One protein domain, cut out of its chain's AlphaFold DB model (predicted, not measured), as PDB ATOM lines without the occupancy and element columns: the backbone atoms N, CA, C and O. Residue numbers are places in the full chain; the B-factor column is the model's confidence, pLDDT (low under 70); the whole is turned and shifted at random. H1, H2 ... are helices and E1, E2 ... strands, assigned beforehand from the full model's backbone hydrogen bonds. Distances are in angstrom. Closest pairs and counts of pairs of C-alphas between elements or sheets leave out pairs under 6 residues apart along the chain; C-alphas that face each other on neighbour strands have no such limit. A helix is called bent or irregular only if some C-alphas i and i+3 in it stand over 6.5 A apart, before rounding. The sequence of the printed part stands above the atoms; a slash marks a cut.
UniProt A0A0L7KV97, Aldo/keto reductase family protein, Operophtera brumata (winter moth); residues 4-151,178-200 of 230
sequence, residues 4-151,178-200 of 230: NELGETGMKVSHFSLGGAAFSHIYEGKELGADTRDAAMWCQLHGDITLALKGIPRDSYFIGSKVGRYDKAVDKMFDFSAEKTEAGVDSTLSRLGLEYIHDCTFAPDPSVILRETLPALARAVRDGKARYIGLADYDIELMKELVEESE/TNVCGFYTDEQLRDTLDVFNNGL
ATOM      1  N   ASN A   4     -10.882 -53.628  32.188       86.19
ATOM      2  CA  ASN A   4     -10.773 -55.005  32.645       86.19
ATOM      3  C   ASN A   4     -12.173 -55.589  32.853       86.19
ATOM      4  O   ASN A   4     -13.166 -54.864  32.903       86.19
ATOM      5  N   GLU A   5     -12.253 -56.910  32.943       87.50
ATOM      6  CA  GLU A   5     -13.462 -57.555  33.446       87.50
ATOM      7  C   GLU A   5     -13.459 -57.505  34.969       87.50
ATOM      8  O   GLU A   5     -12.420 -57.762  35.557       87.50
ATOM      9  N   LEU A   6     -14.578 -57.150  35.599       83.12
ATOM     10  CA  LEU A   6     -14.687 -57.188  37.056       83.12
ATOM     11  C   LEU A   6     -14.992 -58.625  37.497       83.12
ATOM     12  O   LEU A   6     -16.131 -59.080  37.354       83.12
ATOM     13  N   GLY A   7     -13.993 -59.346  38.007       80.88
ATOM     14  CA  GLY A   7     -14.095 -60.769  38.325       80.88
ATOM     15  C   GLY A   7     -14.663 -61.585  37.157       80.88
ATOM     16  O   GLY A   7     -14.205 -61.482  36.024       80.88
ATOM     17  N   GLU A   8     -15.709 -62.368  37.431       78.44
ATOM     18  CA  GLU A   8     -16.432 -63.182  36.434       78.44
ATOM     19  C   GLU A   8     -17.821 -62.605  36.100       78.44
ATOM     20  O   GLU A   8     -18.731 -63.306  35.657       78.44
ATOM     21  N   THR A   9     -18.032 -61.313  36.363       78.56
ATOM     22  CA  THR A   9     -19.355 -60.682  36.224       78.56
ATOM     23  C   THR A   9     -19.755 -60.413  34.771       78.56
ATOM     24  O   THR A   9     -20.924 -60.128  34.508       78.56
ATOM     25  N   GLY A  10     -18.801 -60.450  33.833       83.56
ATOM     26  CA  GLY A  10     -18.968 -59.963  32.462       83.56
ATOM     27  C   GLY A  10     -18.945 -58.434  32.331       83.56
ATOM     28  O   GLY A  10     -19.019 -57.912  31.215       83.56
ATOM     29  N   MET A  11     -18.833 -57.686  33.436       81.75
ATOM     30  CA  MET A  11     -18.767 -56.227  33.399       81.75
ATOM     31  C   MET A  11     -17.395 -55.743  32.964       81.75
ATOM     32  O   MET A  11     -16.385 -56.127  33.546       81.75
ATOM     33  N   LYS A  12     -17.360 -54.834  31.987       85.00
ATOM     34  CA  LYS A  12     -16.134 -54.135  31.597       85.00
ATOM     35  C   LYS A  12     -16.014 -52.832  32.370       85.00
ATOM     36  O   LYS A  12     -16.676 -51.854  32.036       85.00
ATOM     37  N   VAL A  13     -15.171 -52.829  33.393       81.69
ATOM     38  CA  VAL A  13     -14.882 -51.647  34.207       81.69
ATOM     39  C   VAL A  13     -13.572 -51.020  33.767       81.69
ATOM     40  O   VAL A  13     -12.655 -51.699  33.304       81.69
ATOM     41  N   SER A  14     -13.475 -49.707  33.892       83.81
ATOM     42  CA  SER A  14     -12.207 -49.005  33.757       83.81
ATOM     43  C   SER A  14     -11.223 -49.498  34.815       83.81
ATOM     44  O   SER A  14     -11.591 -49.757  35.960       83.81
ATOM     45  N   HIS A  15      -9.941 -49.557  34.462       81.44
ATOM     46  CA  HIS A  15      -8.872 -49.880  35.417       81.44
ATOM     47  C   HIS A  15      -8.750 -48.849  36.559       81.44
ATOM     48  O   HIS A  15      -8.088 -49.081  37.565       81.44
ATOM     49  N   PHE A  16      -9.418 -47.710  36.382       83.69
ATOM     50  CA  PHE A  16      -9.506 -46.578  37.281       83.69
ATOM     51  C   PHE A  16     -10.971 -46.307  37.631       83.69
ATOM     52  O   PHE A  16     -11.802 -46.209  36.731       83.69
ATOM     53  N   SER A  17     -11.282 -46.130  38.907       81.25
ATOM     54  CA  SER A  17     -12.619 -45.814  39.399       81.25
ATOM     55  C   SER A  17     -12.602 -44.594  40.316       81.25
ATOM     56  O   SER A  17     -11.646 -44.363  41.054       81.25
ATOM     57  N   LEU A  18     -13.696 -43.835  40.326       79.19
ATOM     58  CA  LEU A  18     -13.844 -42.652  41.175       79.19
ATOM     59  C   LEU A  18     -14.454 -43.017  42.530       79.19
ATOM     60  O   LEU A  18     -15.552 -43.572  42.610       79.19
ATOM     61  N   GLY A  19     -13.752 -42.660  43.602       78.06
ATOM     62  CA  GLY A  19     -14.215 -42.780  44.979       78.06
ATOM     63  C   GLY A  19     -15.140 -41.626  45.364       78.06
ATOM     64  O   GLY A  19     -14.709 -40.483  45.508       78.06
ATOM     65  N   GLY A  20     -16.416 -41.933  45.594       71.56
ATOM     66  CA  GLY A  20     -17.471 -40.944  45.814       71.56
ATOM     67  C   GLY A  20     -17.329 -40.087  47.075       71.56
ATOM     68  O   GLY A  20     -17.869 -38.990  47.093       71.56
ATOM     69  N   ALA A  21     -16.606 -40.550  48.102       69.12
ATOM     70  CA  ALA A  21     -16.470 -39.832  49.376       69.12
ATOM     71  C   ALA A  21     -15.666 -38.525  49.250       69.12
ATOM     72  O   ALA A  21     -16.059 -37.497  49.788       69.12
ATOM     73  N   ALA A  22     -14.554 -38.550  48.514       66.19
ATOM     74  CA  ALA A  22     -13.779 -37.344  48.224       66.19
ATOM     75  C   ALA A  22     -14.376 -36.589  47.024       66.19
ATOM     76  O   ALA A  22     -14.462 -35.364  47.011       66.19
ATOM     77  N   PHE A  23     -14.894 -37.332  46.046       63.28
ATOM     78  CA  PHE A  23     -15.484 -36.781  44.834       63.28
ATOM     79  C   PHE A  23     -16.714 -35.898  45.097       63.28
ATOM     80  O   PHE A  23     -16.868 -34.868  44.436       63.28
ATOM     81  N   SER A  24     -17.554 -36.236  46.085       60.91
ATOM     82  CA  SER A  24     -18.669 -35.373  46.487       60.91
ATOM     83  C   SER A  24     -18.201 -33.989  46.924       60.91
ATOM     84  O   SER A  24     -18.934 -33.041  46.706       60.91
ATOM     85  N   HIS A  25     -16.985 -33.835  47.464       61.22
ATOM     86  CA  HIS A  25     -16.448 -32.523  47.835       61.22
ATOM     87  C   HIS A  25     -16.020 -31.671  46.630       61.22
ATOM     88  O   HIS A  25     -16.143 -30.449  46.680       61.22
ATOM     89  N   ILE A  26     -15.527 -32.282  45.545       59.69
ATOM     90  CA  ILE A  26     -15.127 -31.544  44.334       59.69
ATOM     91  C   ILE A  26     -16.359 -31.099  43.535       59.69
ATOM     92  O   ILE A  26     -16.412 -29.971  43.030       59.69
ATOM     93  N   TYR A  27     -17.334 -32.003  43.413       60.69
ATOM     94  CA  TYR A  27     -18.449 -31.876  42.477       60.69
ATOM     95  C   TYR A  27     -19.794 -31.573  43.147       60.69
ATOM     96  O   TYR A  27     -20.821 -31.592  42.467       60.69
ATOM     97  N   GLU A  28     -19.820 -31.238  44.443       60.38
ATOM     98  CA  GLU A  28     -21.025 -30.706  45.086       60.38
ATOM     99  C   GLU A  28     -21.502 -29.472  44.303       60.38
ATOM    100  O   GLU A  28     -20.852 -28.424  44.289       60.38
ATOM    101  N   GLY A  29     -22.613 -29.603  43.575       56.81
ATOM    102  CA  GLY A  29     -23.142 -28.500  42.772       56.81
ATOM    103  C   GLY A  29     -22.555 -28.332  41.361       56.81
ATOM    104  O   GLY A  29     -22.900 -27.340  40.719       56.81
ATOM    105  N   LYS A  30     -21.690 -29.231  40.856       59.47
ATOM    106  CA  LYS A  30     -21.006 -29.066  39.551       59.47
ATOM    107  C   LYS A  30     -21.156 -30.280  38.627       59.47
ATOM    108  O   LYS A  30     -21.187 -31.415  39.088       59.47
ATOM    109  N   GLU A  31     -21.212 -30.031  37.318       59.88
ATOM    110  CA  GLU A  31     -21.187 -31.075  36.283       59.88
ATOM    111  C   GLU A  31     -19.770 -31.635  36.091       59.88
ATOM    112  O   GLU A  31     -18.773 -30.934  36.279       59.88
ATOM    113  N   LEU A  32     -19.687 -32.900  35.683       63.12
ATOM    114  CA  LEU A  32     -18.424 -33.557  35.373       63.12
ATOM    115  C   LEU A  32     -17.771 -33.027  34.093       63.12
ATOM    116  O   LEU A  32     -18.403 -32.909  33.040       63.12
ATOM    117  N   GLY A  33     -16.458 -32.801  34.163       58.75
ATOM    118  CA  GLY A  33     -15.620 -32.594  32.983       58.75
ATOM    119  C   GLY A  33     -15.508 -33.863  32.127       58.75
ATOM    120  O   GLY A  33     -15.675 -34.981  32.616       58.75
ATOM    121  N   ALA A  34     -15.195 -33.700  30.838       56.22
ATOM    122  CA  ALA A  34     -15.134 -34.802  29.867       56.22
ATOM    123  C   ALA A  34     -14.170 -35.946  30.260       56.22
ATOM    124  O   ALA A  34     -14.404 -37.084  29.864       56.22
ATOM    125  N   ASP A  35     -13.158 -35.655  31.082       57.66
ATOM    126  CA  ASP A  35     -12.066 -36.563  31.470       57.66
ATOM    127  C   ASP A  35     -12.494 -37.717  32.411       57.66
ATOM    128  O   ASP A  35     -11.704 -38.613  32.690       57.66
ATOM    129  N   THR A  36     -13.739 -37.719  32.906       59.56
ATOM    130  CA  THR A  36     -14.243 -38.663  33.936       59.56
ATOM    131  C   THR A  36     -15.310 -39.639  33.438       59.56
ATOM    132  O   THR A  36     -15.758 -40.503  34.187       59.56
ATOM    133  N   ARG A  37     -15.721 -39.517  32.170       58.34
ATOM    134  CA  ARG A  37     -16.884 -40.227  31.605       58.34
ATOM    135  C   ARG A  37     -16.725 -41.745  31.537       58.34
ATOM    136  O   ARG A  37     -17.730 -42.443  31.476       58.34
ATOM    137  N   ASP A  38     -15.484 -42.215  31.573       55.16
ATOM    138  CA  ASP A  38     -15.123 -43.621  31.418       55.16
ATOM    139  C   ASP A  38     -14.899 -44.342  32.754       55.16
ATOM    140  O   ASP A  38     -14.653 -45.545  32.752       55.16
ATOM    141  N   ALA A  39     -14.966 -43.632  33.887       58.88
ATOM    142  CA  ALA A  39     -14.692 -44.206  35.196       58.88
ATOM    143  C   ALA A  39     -15.942 -44.857  35.809       58.88
ATOM    144  O   ALA A  39     -16.984 -44.215  35.960       58.88
ATOM    145  N   ALA A  40     -15.828 -46.114  36.244       57.47
ATOM    146  CA  ALA A  40     -16.787 -46.672  37.193       57.47
ATOM    147  C   ALA A  40     -16.737 -45.854  38.495       57.47
ATOM    148  O   ALA A  40     -15.666 -45.468  38.967       57.47
ATOM    149  N   MET A  41     -17.895 -45.543  39.072       61.22
ATOM    150  CA  MET A  41     -17.962 -44.734  40.284       61.22
ATOM    151  C   MET A  41     -18.420 -45.576  41.465       61.22
ATOM    152  O   MET A  41     -19.486 -46.185  41.447       61.22
ATOM    153  N   TRP A  42     -17.645 -45.552  42.543       58.31
ATOM    154  CA  TRP A  42     -17.988 -46.215  43.796       58.31
ATOM    155  C   TRP A  42     -18.245 -45.156  44.860       58.31
ATOM    156  O   TRP A  42     -17.313 -44.570  45.408       58.31
ATOM    157  N   CYS A  43     -19.513 -44.896  45.171       55.00
ATOM    158  CA  CYS A  43     -19.923 -43.844  46.095       55.00
ATOM    159  C   CYS A  43     -20.533 -44.421  47.377       55.00
ATOM    160  O   CYS A  43     -21.621 -44.994  47.366       55.00
ATOM    161  N   GLN A  44     -19.855 -44.220  48.512       52.25
ATOM    162  CA  GLN A  44     -20.522 -44.286  49.813       52.25
ATOM    163  C   GLN A  44     -21.413 -43.039  49.900       52.25
ATOM    164  O   GLN A  44     -20.910 -41.915  49.896       52.25
ATOM    165  N   LEU A  45     -22.732 -43.236  49.855       50.44
ATOM    166  CA  LEU A  45     -23.726 -42.174  49.698       50.44
ATOM    167  C   LEU A  45     -23.853 -41.346  50.986       50.44
ATOM    168  O   LEU A  45     -24.772 -41.510  51.779       50.44
ATOM    169  N   HIS A  46     -22.912 -40.426  51.178       50.44
ATOM    170  CA  HIS A  46     -23.074 -39.279  52.070       50.44
ATOM    171  C   HIS A  46     -23.300 -37.963  51.292       50.44
ATOM    172  O   HIS A  46     -23.513 -36.932  51.924       50.44
ATOM    173  N   GLY A  47     -23.317 -37.990  49.947       54.97
ATOM    174  CA  GLY A  47     -23.550 -36.824  49.076       54.97
ATOM    175  C   GLY A  47     -24.258 -37.163  47.753       54.97
ATOM    176  O   GLY A  47     -24.234 -38.308  47.301       54.97
ATOM    177  N   ASP A  48     -24.911 -36.172  47.135       61.75
ATOM    178  CA  ASP A  48     -25.703 -36.343  45.905       61.75
ATOM    179  C   ASP A  48     -24.831 -36.247  44.636       61.75
ATOM    180  O   ASP A  48     -24.547 -35.161  44.129       61.75
ATOM    181  N   ILE A  49     -24.427 -37.399  44.092       67.50
ATOM    182  CA  ILE A  49     -23.659 -37.483  42.839       67.50
ATOM    183  C   ILE A  49     -24.528 -37.346  41.577       67.50
ATOM    184  O   ILE A  49     -24.010 -37.271  40.462       67.50
ATOM    185  N   THR A  50     -25.860 -37.305  41.718       67.12
ATOM    186  CA  THR A  50     -26.770 -37.288  40.560       67.12
ATOM    187  C   THR A  50     -26.619 -36.025  39.723       67.12
ATOM    188  O   THR A  50     -26.788 -36.076  38.505       67.12
ATOM    189  N   LEU A  51     -26.240 -34.906  40.348       67.06
ATOM    190  CA  LEU A  51     -25.971 -33.664  39.634       67.06
ATOM    191  C   LEU A  51     -24.704 -33.759  38.776       67.06
ATOM    192  O   LEU A  51     -24.716 -33.303  37.636       67.06
ATOM    193  N   ALA A  52     -23.653 -34.401  39.289       70.25
ATOM    194  CA  ALA A  52     -22.392 -34.590  38.576       70.25
ATOM    195  C   ALA A  52     -22.566 -35.466  37.322       70.25
ATOM    196  O   ALA A  52     -21.923 -35.237  36.301       70.25
ATOM    197  N   LEU A  53     -23.486 -36.432  37.385       74.25
ATOM    198  CA  LEU A  53     -23.817 -37.357  36.298       74.25
ATOM    199  C   LEU A  53     -24.882 -36.845  35.324       74.25
ATOM    200  O   LEU A  53     -25.222 -37.532  34.354       74.25
ATOM    201  N   LYS A  54     -25.456 -35.668  35.573       75.25
ATOM    202  CA  LYS A  54     -26.522 -35.126  34.736       75.25
ATOM    203  C   LYS A  54     -26.014 -34.937  33.302       75.25
ATOM    204  O   LYS A  54     -24.997 -34.300  33.068       75.25
ATOM    205  N   GLY A  55     -26.736 -35.498  32.333       76.69
ATOM    206  CA  GLY A  55     -26.368 -35.422  30.913       76.69
ATOM    207  C   GLY A  55     -25.337 -36.457  30.450       76.69
ATOM    208  O   GLY A  55     -25.082 -36.541  29.250       76.69
ATOM    209  N   ILE A  56     -24.791 -37.281  31.351       77.06
ATOM    210  CA  ILE A  56     -23.980 -38.447  30.985       77.06
ATOM    211  C   ILE A  56     -24.919 -39.638  30.719       77.06
ATOM    212  O   ILE A  56     -25.802 -39.900  31.547       77.06
ATOM    213  N   PRO A  57     -24.770 -40.368  29.595       81.06
ATOM    214  CA  PRO A  57     -25.568 -41.563  29.324       81.06
ATOM    215  C   PRO A  57     -25.468 -42.576  30.472       81.06
ATOM    216  O   PRO A  57     -24.376 -42.931  30.901       81.06
ATOM    217  N   ARG A  58     -26.607 -43.046  31.002       78.81
ATOM    218  CA  ARG A  58     -26.620 -43.946  32.174       78.81
ATOM    219  C   ARG A  58     -25.867 -45.248  31.906       78.81
ATOM    220  O   ARG A  58     -25.284 -45.803  32.825       78.81
ATOM    221  N   ASP A  59     -25.896 -45.744  30.683       79.56
ATOM    222  CA  ASP A  59     -25.212 -46.959  30.252       79.56
ATOM    223  C   ASP A  59     -23.694 -46.794  30.082       79.56
ATOM    224  O   ASP A  59     -23.008 -47.799  29.908       79.56
ATOM    225  N   SER A  60     -23.151 -45.573  30.188       77.62
ATOM    226  CA  SER A  60     -21.710 -45.326  30.069       77.62
ATOM    227  C   SER A  60     -20.937 -45.458  31.384       77.62
ATOM    228  O   SER A  60     -19.719 -45.324  31.372       77.62
ATOM    229  N   TYR A  61     -21.608 -45.691  32.517       76.81
ATOM    230  CA  TYR A  61     -20.953 -45.816  33.820       76.81
ATOM    231  C   TYR A  61     -21.609 -46.870  34.719       76.81
ATOM    232  O   TYR A  61     -22.802 -47.177  34.627       76.81
ATOM    233  N   PHE A  62     -20.823 -47.382  35.663       77.06
ATOM    234  CA  PHE A  62     -21.309 -48.194  36.776       77.06
ATOM    235  C   PHE A  62     -21.348 -47.351  38.043       77.06
ATOM    236  O   PHE A  62     -20.516 -46.460  38.223       77.06
ATOM    237  N   ILE A  63     -22.338 -47.612  38.896       77.31
ATOM    238  CA  ILE A  63     -22.406 -47.006  40.221       77.31
ATOM    239  C   ILE A  63     -22.540 -48.119  41.233       77.31
ATOM    240  O   ILE A  63     -23.522 -48.865  41.211       77.31
ATOM    241  N   GLY A  64     -21.608 -48.141  42.171       76.38
ATOM    242  CA  GLY A  64     -21.776 -48.912  43.378       76.38
ATOM    243  C   GLY A  64     -21.914 -48.055  44.621       76.38
ATOM    244  O   GLY A  64     -21.395 -46.940  44.697       76.38
ATOM    245  N   SER A  65     -22.625 -48.592  45.603       76.69
ATOM    246  CA  SER A  65     -22.839 -47.983  46.905       76.69
ATOM    247  C   SER A  65     -22.620 -48.963  48.044       76.69
ATOM    248  O   SER A  65     -22.285 -50.121  47.807       76.69
ATOM    249  N   LYS A  66     -22.729 -48.479  49.284       79.44
ATOM    250  CA  LYS A  66     -22.434 -49.256  50.485       79.44
ATOM    251  C   LYS A  66     -23.552 -49.215  51.517       79.44
ATOM    252  O   LYS A  66     -24.216 -48.195  51.665       79.44
ATOM    253  N   VAL A  67     -23.707 -50.319  52.245       81.94
ATOM    254  CA  VAL A  67     -24.596 -50.461  53.411       81.94
ATOM    255  C   VAL A  67     -23.811 -50.944  54.626       81.94
ATOM    256  O   VAL A  67     -22.786 -51.616  54.489       81.94
ATOM    257  N   GLY A  68     -24.318 -50.625  55.815       83.00
ATOM    258  CA  GLY A  68     -23.718 -51.006  57.096       83.00
ATOM    259  C   GLY A  68     -23.325 -49.816  57.964       83.00
ATOM    260  O   GLY A  68     -23.333 -49.952  59.179       83.00
ATOM    261  N   ARG A  69     -23.070 -48.642  57.367       84.31
ATOM    262  CA  ARG A  69     -22.773 -47.384  58.069       84.31
ATOM    263  C   ARG A  69     -23.876 -46.346  57.836       84.31
ATOM    264  O   ARG A  69     -24.140 -46.001  56.687       84.31
ATOM    265  N   TYR A  70     -24.486 -45.818  58.900       83.69
ATOM    266  CA  TYR A  70     -25.670 -44.941  58.803       83.69
ATOM    267  C   TYR A  70     -25.611 -43.657  59.637       83.69
ATOM    268  O   TYR A  70     -26.393 -42.745  59.375       83.69
ATOM    269  N   ASP A  71     -24.702 -43.553  60.610       82.69
ATOM    270  CA  ASP A  71     -24.580 -42.378  61.483       82.69
ATOM    271  C   ASP A  71     -23.121 -41.901  61.587       82.69
ATOM    272  O   ASP A  71     -22.177 -42.644  61.314       82.69
ATOM    273  N   LYS A  72     -22.934 -40.637  61.974       79.81
ATOM    274  CA  LYS A  72     -21.626 -40.039  62.275       79.81
ATOM    275  C   LYS A  72     -21.169 -40.347  63.702       79.81
ATOM    276  O   LYS A  72     -19.968 -40.362  63.959       79.81
ATOM    277  N   ALA A  73     -22.104 -40.554  64.630       82.31
ATOM    278  CA  ALA A  73     -21.802 -40.931  66.004       82.31
ATOM    279  C   ALA A  73     -21.317 -42.386  66.048       82.31
ATOM    280  O   ALA A  73     -22.018 -43.284  65.591       82.31
ATOM    281  N   VAL A  74     -20.113 -42.615  66.585       79.50
ATOM    282  CA  VAL A  74     -19.414 -43.918  66.550       79.50
ATOM    283  C   VAL A  74     -20.253 -45.055  67.142       79.50
ATOM    284  O   VAL A  74     -20.294 -46.142  66.579       79.50
ATOM    285  N   ASP A  75     -20.971 -44.792  68.231       83.62
ATOM    286  CA  ASP A  75     -21.829 -45.753  68.934       83.62
ATOM    287  C   ASP A  75     -23.091 -46.152  68.152       83.62
ATOM    288  O   ASP A  75     -23.696 -47.181  68.441       83.62
ATOM    289  N   LYS A  76     -23.486 -45.354  67.155       84.56
ATOM    290  CA  LYS A  76     -24.663 -45.582  66.295       84.56
ATOM    291  C   LYS A  76     -24.288 -45.757  64.830       84.56
ATOM    292  O   LYS A  76     -25.154 -45.815  63.961       84.56
ATOM    293  N   MET A  77     -22.988 -45.788  64.557       84.62
ATOM    294  CA  MET A  77     -22.450 -45.706  63.213       84.62
ATOM    295  C   MET A  77     -22.838 -46.928  62.395       84.62
ATOM    296  O   MET A  77     -23.130 -46.772  61.211       84.62
ATOM    297  N   PHE A  78     -22.859 -48.105  63.021       88.25
ATOM    298  CA  PHE A  78     -22.989 -49.381  62.334       88.25
ATOM    299  C   PHE A  78     -24.280 -50.123  62.681       88.25
ATOM    300  O   PHE A  78     -24.629 -50.254  63.852       88.25
ATOM    301  N   ASP A  79     -24.960 -50.638  61.656       89.81
ATOM    302  CA  ASP A  79     -26.153 -51.476  61.807       89.81
ATOM    303  C   ASP A  79     -26.259 -52.481  60.651       89.81
ATOM    304  O   ASP A  79     -26.473 -52.136  59.492       89.81
ATOM    305  N   PHE A  80     -26.109 -53.758  60.958       90.31
ATOM    306  CA  PHE A  80     -26.089 -54.807  59.940       90.31
ATOM    307  C   PHE A  80     -27.397 -55.590  59.854       90.31
ATOM    308  O   PHE A  80     -27.470 -56.609  59.166       90.31
ATOM    309  N   SER A  81     -28.445 -55.105  60.522       93.19
ATOM    310  CA  SER A  81     -29.762 -55.723  60.464       93.19
ATOM    311  C   SER A  81     -30.319 -55.735  59.041       93.19
ATOM    312  O   SER A  81     -30.001 -54.886  58.194       93.19
ATOM    313  N   ALA A  82     -31.196 -56.700  58.774       92.56
ATOM    314  CA  ALA A  82     -31.893 -56.783  57.496       92.56
ATOM    315  C   ALA A  82     -32.731 -55.517  57.250       92.56
ATOM    316  O   ALA A  82     -32.724 -54.993  56.140       92.56
ATOM    317  N   GLU A  83     -33.381 -54.991  58.294       94.56
ATOM    318  CA  GLU A  83     -34.205 -53.781  58.221       94.56
ATOM    319  C   GLU A  83     -33.387 -52.565  57.770       94.56
ATOM    320  O   GLU A  83     -33.768 -51.881  56.817       94.56
ATOM    321  N   LYS A  84     -32.232 -52.301  58.400       91.75
ATOM    322  CA  LYS A  84     -31.383 -51.177  57.978       91.75
ATOM    323  C   LYS A  84     -30.752 -51.385  56.622       91.75
ATOM    324  O   LYS A  84     -30.663 -50.424  55.861       91.75
ATOM    325  N   THR A  85     -30.371 -52.614  56.304       89.12
ATOM    326  CA  THR A  85     -29.848 -52.951  54.980       89.12
ATOM    327  C   THR A  85     -30.879 -52.645  53.898       89.12
ATOM    328  O   THR A  85     -30.561 -51.947  52.942       89.12
ATOM    329  N   GLU A  86     -32.125 -53.094  54.059       89.75
ATOM    330  CA  GLU A  86     -33.211 -52.832  53.109       89.75
ATOM    331  C   GLU A  86     -33.543 -51.341  53.011       89.75
ATOM    332  O   GLU A  86     -33.670 -50.812  51.909       89.75
ATOM    333  N   ALA A  87     -33.600 -50.634  54.142       88.88
ATOM    334  CA  ALA A  87     -33.833 -49.193  54.156       88.88
ATOM    335  C   ALA A  87     -32.696 -48.408  53.477       88.88
ATOM    336  O   ALA A  87     -32.956 -47.452  52.746       88.88
ATOM    337  N   GLY A  88     -31.439 -48.803  53.700       84.38
ATOM    338  CA  GLY A  88     -30.263 -48.219  53.052       84.38
ATOM    339  C   GLY A  88     -30.224 -48.516  51.557       84.38
ATOM    340  O   GLY A  88     -29.877 -47.656  50.749       84.38
ATOM    341  N   VAL A  89     -30.640 -49.720  51.175       82.88
ATOM    342  CA  VAL A  89     -30.836 -50.102  49.783       82.88
ATOM    343  C   VAL A  89     -31.889 -49.191  49.138       82.88
ATOM    344  O   VAL A  89     -31.594 -48.504  48.165       82.88
ATOM    345  N   ASP A  90     -33.078 -49.074  49.723       83.75
ATOM    346  CA  ASP A  90     -34.173 -48.278  49.159       83.75
ATOM    347  C   ASP A  90     -33.888 -46.768  49.122       83.75
ATOM    348  O   ASP A  90     -34.226 -46.105  48.136       83.75
ATOM    349  N   SER A  91     -33.211 -46.218  50.136       77.75
ATOM    350  CA  SER A  91     -32.814 -44.801  50.151       77.75
ATOM    351  C   SER A  91     -31.867 -44.462  48.996       77.75
ATOM    352  O   SER A  91     -31.971 -43.404  48.371       77.75
ATOM    353  N   THR A  92     -31.006 -45.417  48.659       71.75
ATOM    354  CA  THR A  92     -29.990 -45.336  47.614       71.75
ATOM    355  C   THR A  92     -30.594 -45.636  46.225       71.75
ATOM    356  O   THR A  92     -30.167 -45.073  45.213       71.75
ATOM    357  N   LEU A  93     -31.662 -46.444  46.158       66.38
ATOM    358  CA  LEU A  93     -32.292 -46.923  44.916       66.38
ATOM    359  C   LEU A  93     -33.410 -46.090  44.341       66.38
ATOM    360  O   LEU A  93     -33.883 -46.402  43.247       66.38
ATOM    361  N   SER A  94     -33.784 -44.991  44.980       53.41
ATOM    362  CA  SER A  94     -34.752 -44.089  44.363       53.41
ATOM    363  C   SER A  94     -34.295 -43.531  42.996       53.41
ATOM    364  O   SER A  94     -35.111 -42.897  42.329       53.41
ATOM    365  N   ARG A  95     -33.032 -43.734  42.546       51.53
ATOM    366  CA  ARG A  95     -32.510 -43.060  41.337       51.53
ATOM    367  C   ARG A  95     -31.584 -43.819  40.366       51.53
ATOM    368  O   ARG A  95     -31.464 -43.323  39.250       51.53
ATOM    369  N   LEU A  96     -30.896 -44.926  40.699       54.72
ATOM    370  CA  LEU A  96     -29.655 -45.235  39.943       54.72
ATOM    371  C   LEU A  96     -29.334 -46.685  39.518       54.72
ATOM    372  O   LEU A  96     -28.449 -46.823  38.680       54.72
ATOM    373  N   GLY A  97     -30.024 -47.742  39.964       51.09
ATOM    374  CA  GLY A  97     -29.732 -49.134  39.548       51.09
ATOM    375  C   GLY A  97     -28.298 -49.566  39.888       51.09
ATOM    376  O   GLY A  97     -27.397 -49.447  39.058       51.09
ATOM    377  N   LEU A  98     -28.086 -50.003  41.127       58.38
ATOM    378  CA  LEU A  98     -26.783 -49.938  41.793       58.38
ATOM    379  C   LEU A  98     -26.130 -51.303  42.027       58.38
ATOM    380  O   LEU A  98     -26.767 -52.352  41.962       58.38
ATOM    381  N   GLU A  99     -24.841 -51.271  42.331       57.78
ATOM    382  CA  GLU A  99     -24.082 -52.382  42.908       57.78
ATOM    383  C   GLU A  99     -23.942 -52.142  44.414       57.78
ATOM    384  O   GLU A  99     -23.708 -51.007  44.823       57.78
ATOM    385  N   TYR A 100     -24.097 -53.161  45.261       55.09
ATOM    386  CA  TYR A 100     -23.947 -52.982  46.712       55.09
ATOM    387  C   TYR A 100     -22.686 -53.650  47.213       55.09
ATOM    388  O   TYR A 100     -22.546 -54.861  47.108       55.09
ATOM    389  N   ILE A 101     -21.809 -52.857  47.811       55.69
ATOM    390  CA  ILE A 101     -20.668 -53.309  48.591       55.69
ATOM    391  C   ILE A 101     -21.032 -53.243  50.073       55.69
ATOM    392  O   ILE A 101     -21.594 -52.266  50.554       55.69
ATOM    393  N   HIS A 102     -20.707 -54.281  50.817       57.91
ATOM    394  CA  HIS A 102     -20.998 -54.357  52.237       57.91
ATOM    395  C   HIS A 102     -19.707 -54.244  53.063       57.91
ATOM    396  O   HIS A 102     -18.785 -55.021  52.834       57.91
ATOM    397  N   ASP A 103     -19.648 -53.296  54.007       61.88
ATOM    398  CA  ASP A 103     -18.525 -53.134  54.950       61.88
ATOM    399  C   ASP A 103     -18.623 -54.192  56.071       61.88
ATOM    400  O   ASP A 103     -19.109 -53.907  57.170       61.88
ATOM    401  N   CYS A 104     -18.220 -55.434  55.792       61.53
ATOM    402  CA  CYS A 104     -18.409 -56.553  56.724       61.53
ATOM    403  C   CYS A 104     -17.513 -56.490  57.967       61.53
ATOM    404  O   CYS A 104     -17.872 -57.051  59.002       61.53
ATOM    405  N   THR A 105     -16.382 -55.784  57.897       65.44
ATOM    406  CA  THR A 105     -15.358 -55.718  58.957       65.44
ATOM    407  C   THR A 105     -15.864 -55.129  60.267       65.44
ATOM    408  O   THR A 105     -15.382 -55.480  61.337       65.44
ATOM    409  N   PHE A 106     -16.830 -54.212  60.203       76.25
ATOM    410  CA  PHE A 106     -17.302 -53.488  61.386       76.25
ATOM    411  C   PHE A 106     -18.454 -54.194  62.102       76.25
ATOM    412  O   PHE A 106     -18.976 -53.676  63.093       76.25
ATOM    413  N   ALA A 107     -18.868 -55.366  61.614       76.69
ATOM    414  CA  ALA A 107     -19.861 -56.179  62.288       76.69
ATOM    415  C   ALA A 107     -19.283 -56.732  63.598       76.69
ATOM    416  O   ALA A 107     -18.305 -57.477  63.558       76.69
ATOM    417  N   PRO A 108     -19.894 -56.436  64.760       74.69
ATOM    418  CA  PRO A 108     -19.424 -56.983  66.032       74.69
ATOM    419  C   PRO A 108     -19.568 -58.514  66.094       74.69
ATOM    420  O   PRO A 108     -18.852 -59.175  66.838       74.69
ATOM    421  N   ASP A 109     -20.483 -59.076  65.301       84.12
ATOM    422  CA  ASP A 109     -20.658 -60.512  65.094       84.12
ATOM    423  C   ASP A 109     -20.818 -60.786  63.586       84.12
ATOM    424  O   ASP A 109     -21.847 -60.433  63.007       84.12
ATOM    425  N   PRO A 110     -19.863 -61.455  62.918       81.69
ATOM    426  CA  PRO A 110     -19.971 -61.776  61.493       81.69
ATOM    427  C   PRO A 110     -21.226 -62.585  61.127       81.69
ATOM    428  O   PRO A 110     -21.673 -62.576  59.979       81.69
ATOM    429  N   SER A 111     -21.838 -63.286  62.084       86.00
ATOM    430  CA  SER A 111     -23.035 -64.077  61.821       86.00
ATOM    431  C   SER A 111     -24.277 -63.228  61.522       86.00
ATOM    432  O   SER A 111     -25.168 -63.724  60.827       86.00
ATOM    433  N   VAL A 112     -24.335 -61.953  61.944       87.31
ATOM    434  CA  VAL A 112     -25.410 -61.039  61.505       87.31
ATOM    435  C   VAL A 112     -25.310 -60.749  60.005       87.31
ATOM    436  O   VAL A 112     -26.329 -60.729  59.319       87.31
ATOM    437  N   ILE A 113     -24.097 -60.680  59.450       85.56
ATOM    438  CA  ILE A 113     -23.899 -60.486  58.008       85.56
ATOM    439  C   ILE A 113     -24.486 -61.653  57.216       85.56
ATOM    440  O   ILE A 113     -25.241 -61.461  56.262       85.56
ATOM    441  N   LEU A 114     -24.171 -62.875  57.648       84.31
ATOM    442  CA  LEU A 114     -24.609 -64.100  56.983       84.31
ATOM    443  C   LEU A 114     -26.123 -64.317  57.103       84.31
ATOM    444  O   LEU A 114     -26.752 -64.789  56.156       84.31
ATOM    445  N   ARG A 115     -26.713 -64.001  58.264       91.19
ATOM    446  CA  ARG A 115     -28.134 -64.267  58.549       91.19
ATOM    447  C   ARG A 115     -29.072 -63.143  58.120       91.19
ATOM    448  O   ARG A 115     -30.234 -63.427  57.839       91.19
ATOM    449  N   GLU A 116     -28.595 -61.904  58.066       90.81
ATOM    450  CA  GLU A 116     -29.444 -60.734  57.835       90.81
ATOM    451  C   GLU A 116     -29.020 -59.925  56.610       90.81
ATOM    452  O   GLU A 116     -29.798 -59.816  55.656       90.81
ATOM    453  N   THR A 117     -27.789 -59.406  56.597       87.06
ATOM    454  CA  THR A 117     -27.331 -58.469  55.561       87.06
ATOM    455  C   THR A 117     -27.282 -59.106  54.172       87.06
ATOM    456  O   THR A 117     -27.888 -58.590  53.232       87.06
ATOM    457  N   LEU A 118     -26.602 -60.247  54.018       86.88
ATOM    458  CA  LEU A 118     -26.477 -60.918  52.720       86.88
ATOM    459  C   LEU A 118     -27.832 -61.402  52.182       86.88
ATOM    460  O   LEU A 118     -28.106 -61.160  51.005       86.88
ATOM    461  N   PRO A 119     -28.730 -62.002  52.991       90.12
ATOM    462  CA  PRO A 119     -30.086 -62.296  52.541       90.12
ATOM    463  C   PRO A 119     -30.877 -61.059  52.095       90.12
ATOM    464  O   PRO A 119     -31.621 -61.153  51.119       90.12
ATOM    465  N   ALA A 120     -30.735 -59.913  52.769       90.19
ATOM    466  CA  ALA A 120     -31.369 -58.657  52.358       90.19
ATOM    467  C   ALA A 120     -30.824 -58.146  51.013       90.19
ATOM    468  O   ALA A 120     -31.596 -57.824  50.109       90.19
ATOM    469  N   LEU A 121     -29.503 -58.163  50.830       84.19
ATOM    470  CA  LEU A 121     -28.867 -57.798  49.562       84.19
ATOM    471  C   LEU A 121     -29.231 -58.767  48.424       84.19
ATOM    472  O   LEU A 121     -29.485 -58.336  47.301       84.19
ATOM    473  N   ALA A 122     -29.342 -60.065  48.711       85.19
ATOM    474  CA  ALA A 122     -29.785 -61.066  47.742       85.19
ATOM    475  C   ALA A 122     -31.234 -60.832  47.289       85.19
ATOM    476  O   ALA A 122     -31.535 -60.987  46.103       85.19
ATOM    477  N   ARG A 123     -32.127 -60.408  48.201       88.44
ATOM    478  CA  ARG A 123     -33.479 -59.954  47.830       88.44
ATOM    479  C   ARG A 123     -33.409 -58.754  46.892       88.44
ATOM    480  O   ARG A 123     -34.059 -58.779  45.857       88.44
ATOM    481  N   ALA A 124     -32.563 -57.767  47.182       84.38
ATOM    482  CA  ALA A 124     -32.359 -56.630  46.286       84.38
ATOM    483  C   ALA A 124     -31.856 -57.032  44.888       84.38
ATOM    484  O   ALA A 124     -32.365 -56.521  43.892       84.38
ATOM    485  N   VAL A 125     -30.913 -57.968  44.770       82.81
ATOM    486  CA  VAL A 125     -30.487 -58.455  43.446       82.81
ATOM    487  C   VAL A 125     -31.640 -59.140  42.712       82.81
ATOM    488  O   VAL A 125     -31.943 -58.804  41.569       82.81
ATOM    489  N   ARG A 126     -32.332 -60.063  43.387       84.62
ATOM    490  CA  ARG A 126     -33.478 -60.786  42.817       84.62
ATOM    491  C   ARG A 126     -34.593 -59.839  42.366       84.62
ATOM    492  O   ARG A 126     -35.199 -60.066  41.325       84.62
ATOM    493  N   ASP A 127     -34.845 -58.786  43.133       86.50
ATOM    494  CA  ASP A 127     -35.905 -57.815  42.869       86.50
ATOM    495  C   ASP A 127     -35.469 -56.749  41.833       86.50
ATOM    496  O   ASP A 127     -36.186 -55.777  41.603       86.50
ATOM    497  N   GLY A 128     -34.292 -56.907  41.203       81.12
ATOM    498  CA  GLY A 128     -33.761 -56.010  40.165       81.12
ATOM    499  C   GLY A 128     -33.296 -54.647  40.689       81.12
ATOM    500  O   GLY A 128     -32.951 -53.754  39.916       81.12
ATOM    501  N   LYS A 129     -33.290 -54.496  42.012       79.56
ATOM    502  CA  LYS A 129     -32.838 -53.322  42.750       79.56
ATOM    503  C   LYS A 129     -31.314 -53.189  42.671       79.56
ATOM    504  O   LYS A 129     -30.800 -52.089  42.501       79.56
ATOM    505  N   ALA A 130     -30.599 -54.310  42.708       78.50
ATOM    506  CA  ALA A 130     -29.151 -54.364  42.554       78.50
ATOM    507  C   ALA A 130     -28.726 -55.327  41.442       78.50
ATOM    508  O   ALA A 130     -29.472 -56.239  41.095       78.50
ATOM    509  N   ARG A 131     -27.518 -55.149  40.893       76.88
ATOM    510  CA  ARG A 131     -26.945 -56.112  39.929       76.88
ATOM    511  C   ARG A 131     -26.072 -57.165  40.599       76.88
ATOM    512  O   ARG A 131     -26.216 -58.349  40.316       76.88
ATOM    513  N   TYR A 132     -25.204 -56.721  41.504       79.38
ATOM    514  CA  TYR A 132     -24.221 -57.561  42.181       79.38
ATOM    515  C   TYR A 132     -24.104 -57.193  43.660       79.38
ATOM    516  O   TYR A 132     -24.486 -56.095  44.083       79.38
ATOM    517  N   ILE A 133     -23.554 -58.137  44.422       79.88
ATOM    518  CA  ILE A 133     -23.166 -57.984  45.823       79.88
ATOM    519  C   ILE A 133     -21.641 -58.052  45.878       79.88
ATOM    520  O   ILE A 133     -21.051 -58.985  45.339       79.88
ATOM    521  N   GLY A 134     -21.020 -57.081  46.535       76.06
ATOM    522  CA  GLY A 134     -19.599 -57.047  46.847       76.06
ATOM    523  C   GLY A 134     -19.364 -56.973  48.352       76.06
ATOM    524  O   GLY A 134     -20.243 -56.584  49.123       76.06
ATOM    525  N   LEU A 135     -18.155 -57.328  48.767       72.19
ATOM    526  CA  LEU A 135     -17.686 -57.187  50.141       72.19
ATOM    527  C   LEU A 135     -16.547 -56.170  50.154       72.19
ATOM    528  O   LEU A 135     -15.693 -56.186  49.270       72.19
ATOM    529  N   ALA A 136     -16.567 -55.274  51.133       72.31
ATOM    530  CA  ALA A 136     -15.449 -54.410  51.464       72.31
ATOM    531  C   ALA A 136     -14.891 -54.851  52.807       72.31
ATOM    532  O   ALA A 136     -15.640 -55.046  53.769       72.31
ATOM    533  N   ASP A 137     -13.571 -54.973  52.840       67.44
ATOM    534  CA  ASP A 137     -12.826 -55.246  54.050       67.44
ATOM    535  C   ASP A 137     -11.690 -54.234  54.195       67.44
ATOM    536  O   ASP A 137     -11.087 -53.809  53.205       67.44
ATOM    537  N   TYR A 138     -11.426 -53.840  55.435       66.56
ATOM    538  CA  TYR A 138     -10.300 -53.006  55.809       66.56
ATOM    539  C   TYR A 138      -9.492 -53.775  56.846       66.56
ATOM    540  O   TYR A 138      -9.951 -53.937  57.975       66.56
ATOM    541  N   ASP A 139      -8.266 -54.177  56.522       65.19
ATOM    542  CA  ASP A 139      -7.337 -54.614  57.565       65.19
ATOM    543  C   ASP A 139      -6.767 -53.374  58.269       65.19
ATOM    544  O   ASP A 139      -5.696 -52.856  57.946       65.19
ATOM    545  N   ILE A 140      -7.584 -52.797  59.155       56.59
ATOM    546  CA  ILE A 140      -7.272 -51.546  59.855       56.59
ATOM    547  C   ILE A 140      -6.098 -51.740  60.804       56.59
ATOM    548  O   ILE A 140      -5.293 -50.823  60.945       56.59
ATOM    549  N   GLU A 141      -5.988 -52.916  61.422       54.59
ATOM    550  CA  GLU A 141      -4.884 -53.226  62.326       54.59
ATOM    551  C   GLU A 141      -3.568 -53.290  61.555       54.59
ATOM    552  O   GLU A 141      -2.622 -52.617  61.950       54.59
ATOM    553  N   LEU A 142      -3.539 -53.949  60.392       56.34
ATOM    554  CA  LEU A 142      -2.363 -53.926  59.522       56.34
ATOM    555  C   LEU A 142      -2.034 -52.507  59.037       56.34
ATOM    556  O   LEU A 142      -0.876 -52.100  59.053       56.34
ATOM    557  N   MET A 143      -3.032 -51.724  58.610       49.34
ATOM    558  CA  MET A 143      -2.795 -50.340  58.175       49.34
ATOM    559  C   MET A 143      -2.234 -49.468  59.303       49.34
ATOM    560  O   MET A 143      -1.365 -48.634  59.058       49.34
ATOM    561  N   LYS A 144      -2.730 -49.645  60.529       48.25
ATOM    562  CA  LYS A 144      -2.269 -48.918  61.707       48.25
ATOM    563  C   LYS A 144      -0.862 -49.353  62.114       48.25
ATOM    564  O   LYS A 144      -0.017 -48.482  62.284       48.25
ATOM    565  N   GLU A 145      -0.602 -50.656  62.188       60.50
ATOM    566  CA  GLU A 145       0.722 -51.226  62.469       60.50
ATOM    567  C   GLU A 145       1.757 -50.695  61.471       60.50
ATOM    568  O   GLU A 145       2.786 -50.165  61.869       60.50
ATOM    569  N   LEU A 146       1.449 -50.715  60.170       48.28
ATOM    570  CA  LEU A 146       2.343 -50.189  59.136       48.28
ATOM    571  C   LEU A 146       2.625 -48.689  59.287       48.28
ATOM    572  O   LEU A 146       3.727 -48.248  58.972       48.28
ATOM    573  N   VAL A 147       1.655 -47.890  59.740       53.19
ATOM    574  CA  VAL A 147       1.848 -46.447  59.965       53.19
ATOM    575  C   VAL A 147       2.633 -46.173  61.250       53.19
ATOM    576  O   VAL A 147       3.445 -45.250  61.270       53.19
ATOM    577  N   GLU A 148       2.392 -46.942  62.313       56.69
ATOM    578  CA  GLU A 148       3.035 -46.771  63.622       56.69
ATOM    579  C   GLU A 148       4.479 -47.304  63.637       56.69
ATOM    580  O   GLU A 148       5.350 -46.668  64.229       56.69
ATOM    581  N   GLU A 149       4.748 -48.411  62.940       59.72
ATOM    582  CA  GLU A 149       6.051 -49.096  62.915       59.72
ATOM    583  C   GLU A 149       6.963 -48.641  61.758       59.72
ATOM    584  O   GLU A 149       8.152 -48.968  61.720       59.72
ATOM    585  N   SER A 150       6.444 -47.885  60.782       44.03
ATOM    586  CA  SER A 150       7.254 -47.402  59.657       44.03
ATOM    587  C   SER A 150       8.123 -46.204  60.048       44.03
ATOM    588  O   SER A 150       7.645 -45.078  60.180       44.03
ATOM    589  N   GLU A 151       9.443 -46.406  60.089       48.06
ATOM    590  CA  GLU A 151      10.428 -45.312  60.155       48.06
ATOM    591  C   GLU A 151      10.511 -44.494  58.847       48.06
ATOM    592  O   GLU A 151      11.051 -43.382  58.828       48.06
ATOM    593  N   THR A 178      -9.848 -53.071  39.086       83.88
ATOM    594  CA  THR A 178      -9.985 -51.613  39.126       83.88
ATOM    595  C   THR A 178      -9.471 -51.065  40.452       83.88
ATOM    596  O   THR A 178      -9.537 -51.748  41.474       83.88
ATOM    597  N   ASN A 179      -8.997 -49.821  40.453       83.38
ATOM    598  CA  ASN A 179      -8.622 -49.109  41.669       83.38
ATOM    599  C   ASN A 179      -9.538 -47.905  41.894       83.38
ATOM    600  O   ASN A 179      -9.738 -47.089  40.995       83.38
ATOM    601  N   VAL A 180     -10.110 -47.813  43.095       80.31
ATOM    602  CA  VAL A 180     -11.035 -46.750  43.488       80.31
ATOM    603  C   VAL A 180     -10.256 -45.632  44.166       80.31
ATOM    604  O   VAL A 180      -9.853 -45.757  45.321       80.31
ATOM    605  N   CYS A 181     -10.093 -44.511  43.474       79.94
ATOM    606  CA  CYS A 181      -9.311 -43.381  43.960       79.94
ATOM    607  C   CYS A 181     -10.215 -42.186  44.288       79.94
ATOM    608  O   CYS A 181     -11.080 -41.800  43.497       79.94
ATOM    609  N   GLY A 182     -10.021 -41.593  45.465       77.69
ATOM    610  CA  GLY A 182     -10.687 -40.358  45.877       77.69
ATOM    611  C   GLY A 182      -9.779 -39.147  45.684       77.69
ATOM    612  O   GLY A 182      -8.597 -39.209  46.008       77.69
ATOM    613  N   PHE A 183     -10.342 -38.038  45.209       76.12
ATOM    614  CA  PHE A 183      -9.613 -36.790  44.970       76.12
ATOM    615  C   PHE A 183     -10.316 -35.625  45.648       76.12
ATOM    616  O   PHE A 183     -11.544 -35.601  45.711       76.12
ATOM    617  N   TYR A 184      -9.537 -34.641  46.090       73.19
ATOM    618  CA  TYR A 184     -10.033 -33.367  46.618       73.19
ATOM    619  C   TYR A 184      -9.779 -32.191  45.666       73.19
ATOM    620  O   TYR A 184     -10.356 -31.121  45.857       73.19
ATOM    621  N   THR A 185      -8.947 -32.372  44.633       76.25
ATOM    622  CA  THR A 185      -8.688 -31.360  43.599       76.25
ATOM    623  C   THR A 185      -8.634 -31.970  42.195       76.25
ATOM    624  O   THR A 185      -8.317 -33.149  42.021       76.25
ATOM    625  N   ASP A 186      -8.893 -31.148  41.171       76.19
ATOM    626  CA  ASP A 186      -8.740 -31.552  39.764       76.19
ATOM    627  C   ASP A 186      -7.284 -31.883  39.405       76.19
ATOM    628  O   ASP A 186      -7.032 -32.707  38.532       76.19
ATOM    629  N   GLU A 187      -6.318 -31.253  40.077       80.75
ATOM    630  CA  GLU A 187      -4.894 -31.537  39.894       80.75
ATOM    631  C   GLU A 187      -4.563 -32.975  40.307       80.75
ATOM    632  O   GLU A 187      -3.953 -33.696  39.526       80.75
ATOM    633  N   GLN A 188      -5.053 -33.428  41.468       80.88
ATOM    634  CA  GLN A 188      -4.870 -34.809  41.930       80.88
ATOM    635  C   GLN A 188      -5.509 -35.829  40.977       80.88
ATOM    636  O   GLN A 188      -4.919 -36.873  40.693       80.88
ATOM    637  N   LEU A 189      -6.701 -35.515  40.455       80.38
ATOM    638  CA  LEU A 189      -7.370 -36.348  39.456       80.38
ATOM    639  C   LEU A 189      -6.539 -36.444  38.169       80.38
ATOM    640  O   LEU A 189      -6.317 -37.542  37.665       80.38
ATOM    641  N   ARG A 190      -6.071 -35.309  37.633       82.94
ATOM    642  CA  ARG A 190      -5.264 -35.268  36.401       82.94
ATOM    643  C   ARG A 190      -3.932 -35.988  36.565       82.94
ATOM    644  O   ARG A 190      -3.547 -36.734  35.671       82.94
ATOM    645  N   ASP A 191      -3.269 -35.788  37.698       84.69
ATOM    646  CA  ASP A 191      -2.017 -36.458  38.040       84.69
ATOM    647  C   ASP A 191      -2.197 -37.982  38.095       84.69
ATOM    648  O   ASP A 191      -1.456 -38.738  37.470       84.69
ATOM    649  N   THR A 192      -3.275 -38.444  38.727       83.94
ATOM    650  CA  THR A 192      -3.597 -39.872  38.779       83.94
ATOM    651  C   THR A 192      -3.936 -40.434  37.398       83.94
ATOM    652  O   THR A 192      -3.447 -41.500  37.021       83.94
ATOM    653  N   LEU A 193      -4.728 -39.714  36.598       83.44
ATOM    654  CA  LEU A 193      -5.038 -40.108  35.221       83.44
ATOM    655  C   LEU A 193      -3.783 -40.206  34.344       83.44
ATOM    656  O   LEU A 193      -3.730 -41.070  33.468       83.44
ATOM    657  N   ASP A 194      -2.780 -39.357  34.565       87.12
ATOM    658  CA  ASP A 194      -1.486 -39.457  33.890       87.12
ATOM    659  C   ASP A 194      -0.789 -40.785  34.221       87.12
ATOM    660  O   ASP A 194      -0.433 -41.519  33.299       87.12
ATOM    661  N   VAL A 195      -0.720 -41.177  35.500       88.44
ATOM    662  CA  VAL A 195      -0.173 -42.487  35.909       88.44
ATOM    663  C   VAL A 195      -0.922 -43.640  35.241       88.44
ATOM    664  O   VAL A 195      -0.307 -44.588  34.758       88.44
ATOM    665  N   PHE A 196      -2.251 -43.576  35.171       82.38
ATOM    666  CA  PHE A 196      -3.047 -44.642  34.559       82.38
ATOM    667  C   PHE A 196      -2.865 -44.759  33.044       82.38
ATOM    668  O   PHE A 196      -2.927 -45.867  32.504       82.38
ATOM    669  N   ASN A 197      -2.690 -43.635  32.350       83.94
ATOM    670  CA  ASN A 197      -2.598 -43.618  30.892       83.94
ATOM    671  C   ASN A 197      -1.161 -43.811  30.393       83.94
ATOM    672  O   ASN A 197      -0.959 -44.484  29.384       83.94
ATOM    673  N   ASN A 198      -0.184 -43.240  31.097       88.00
ATOM    674  CA  ASN A 198       1.207 -43.149  30.654       88.00
ATOM    675  C   ASN A 198       2.169 -43.981  31.515       88.00
ATOM    676  O   ASN A 198       3.287 -44.268  31.086       88.00
ATOM    677  N   GLY A 199       1.726 -44.419  32.693       89.12
ATOM    678  CA  GLY A 199       2.549 -45.133  33.657       89.12
ATOM    679  C   GLY A 199       3.553 -44.250  34.384       89.12
ATOM    680  O   GLY A 199       3.552 -43.027  34.266       89.12
ATOM    681  N   LEU A 200       4.408 -44.896  35.172       90.31
ATOM    682  CA  LEU A 200       5.501 -44.220  35.865       90.31
ATOM    683  C   LEU A 200       6.637 -43.866  34.899       90.31
ATOM    684  O   LEU A 200       6.999 -44.649  34.014       90.31
TER     685      LEU A 200
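What this domain is: This is residues 4 to 151 and 178 to 200 of the 230 residues of the protein "Aldo/keto reductase family protein" of Operophtera brumata (winter moth) (UniProt A0A0L7KV97). A strongly twisted sheet of six parallel strands curls like part of a barrel; H2 and H3 pack at its E6 and E5 end, and H5 lies more loosely near E2 and E7 at the other end. Residues 141 to 151, of which 141 to 149 belong to H4, stick out as an arm. The printed part has 171 residues, with five named helices and seven named strands in the order E1 E2 H1 E3 E4 H2 E5 H3 E6 H4 E7 H5 along the chain; the sheet runs E6 E5 E4 E3 E2 E7, and 91 of the printed residues are in named elements. The class is mixed, helices and strands; the whole is compact, with a radius of gyration of the C-alphas of 17.0 A and spans of 48 by 45 by 34 A.

Where its parts are: E1, residues 12 to 14, begins at C-alpha 12 (-16.134, -54.135, 31.597) and runs on into E2, residues 16 to 19, at 72 degrees. H1, residues 20 to 27, precedes E3, residues 40 to 42, and E4, residues 63 to 67. H2, residues 82 to 93, is 16.0 A long, and E5 is residues 98 to 103. H3, residues 110 to 126, 23.1 A, has a kink of 31 degrees near residue 117 and is only just irregular, with C-alphas 115 and 118 6.9 A apart. E6, residues 130 to 136, is 16.3 A long; H4 is residues 140 to 149 and E7 residues 179 to 181. H5, residues 186 to 198, 17.8 A, ends at C-alpha 198 (1.207, -43.149, 30.654).

How they stand to each other: In the sheet, N 134 and O 100 of the neighbours E6 and E5, 2.8 A, N 101 and O 65 of the neighbours E5 and E4, 2.8 A, and N 64 and O 41 of the neighbours E4 and E3, 3.0 A, are within hydrogen-bond range. So are N 18 and O 40 of E2 and E3, 2.9 A, and N 17 and O 179 of E2 and E7, 2.8 A. E2, H1, E3, then E4, H2, E5, and E5, H3, E6 are strand-helix-strand units, parallel neighbour strands with a helix between, each crossover right-handed. H2, H3 and H5 on one face of the sheet make two layers. H2 and H3 touch at Ala 82 and Glu 116, C-alphas 4.7 A apart, at a steep tilt of 39 degrees, the same way. H1 stands up from the sheet at 48 degrees. E1 pairs with no named strand. Every O i to N i+4 pair is within range in H2, H4 and H5, but 2 of 4 in H1 and 11 of 13 in H3.

The domain as a whole: The C-alphas farthest apart, of Asp 127 and Glu 151, are 51.0 A apart. Residues 152 to 177 are not printed, and C-alphas 151 and 178 are 30.0 A apart. The links H1 to E3, E3 to E4 and E4 to H2 are long. Mean pLDDT of the printed part is 74.0, with residues 21 to 51, 93 to 105 and 137 to 151 under 70.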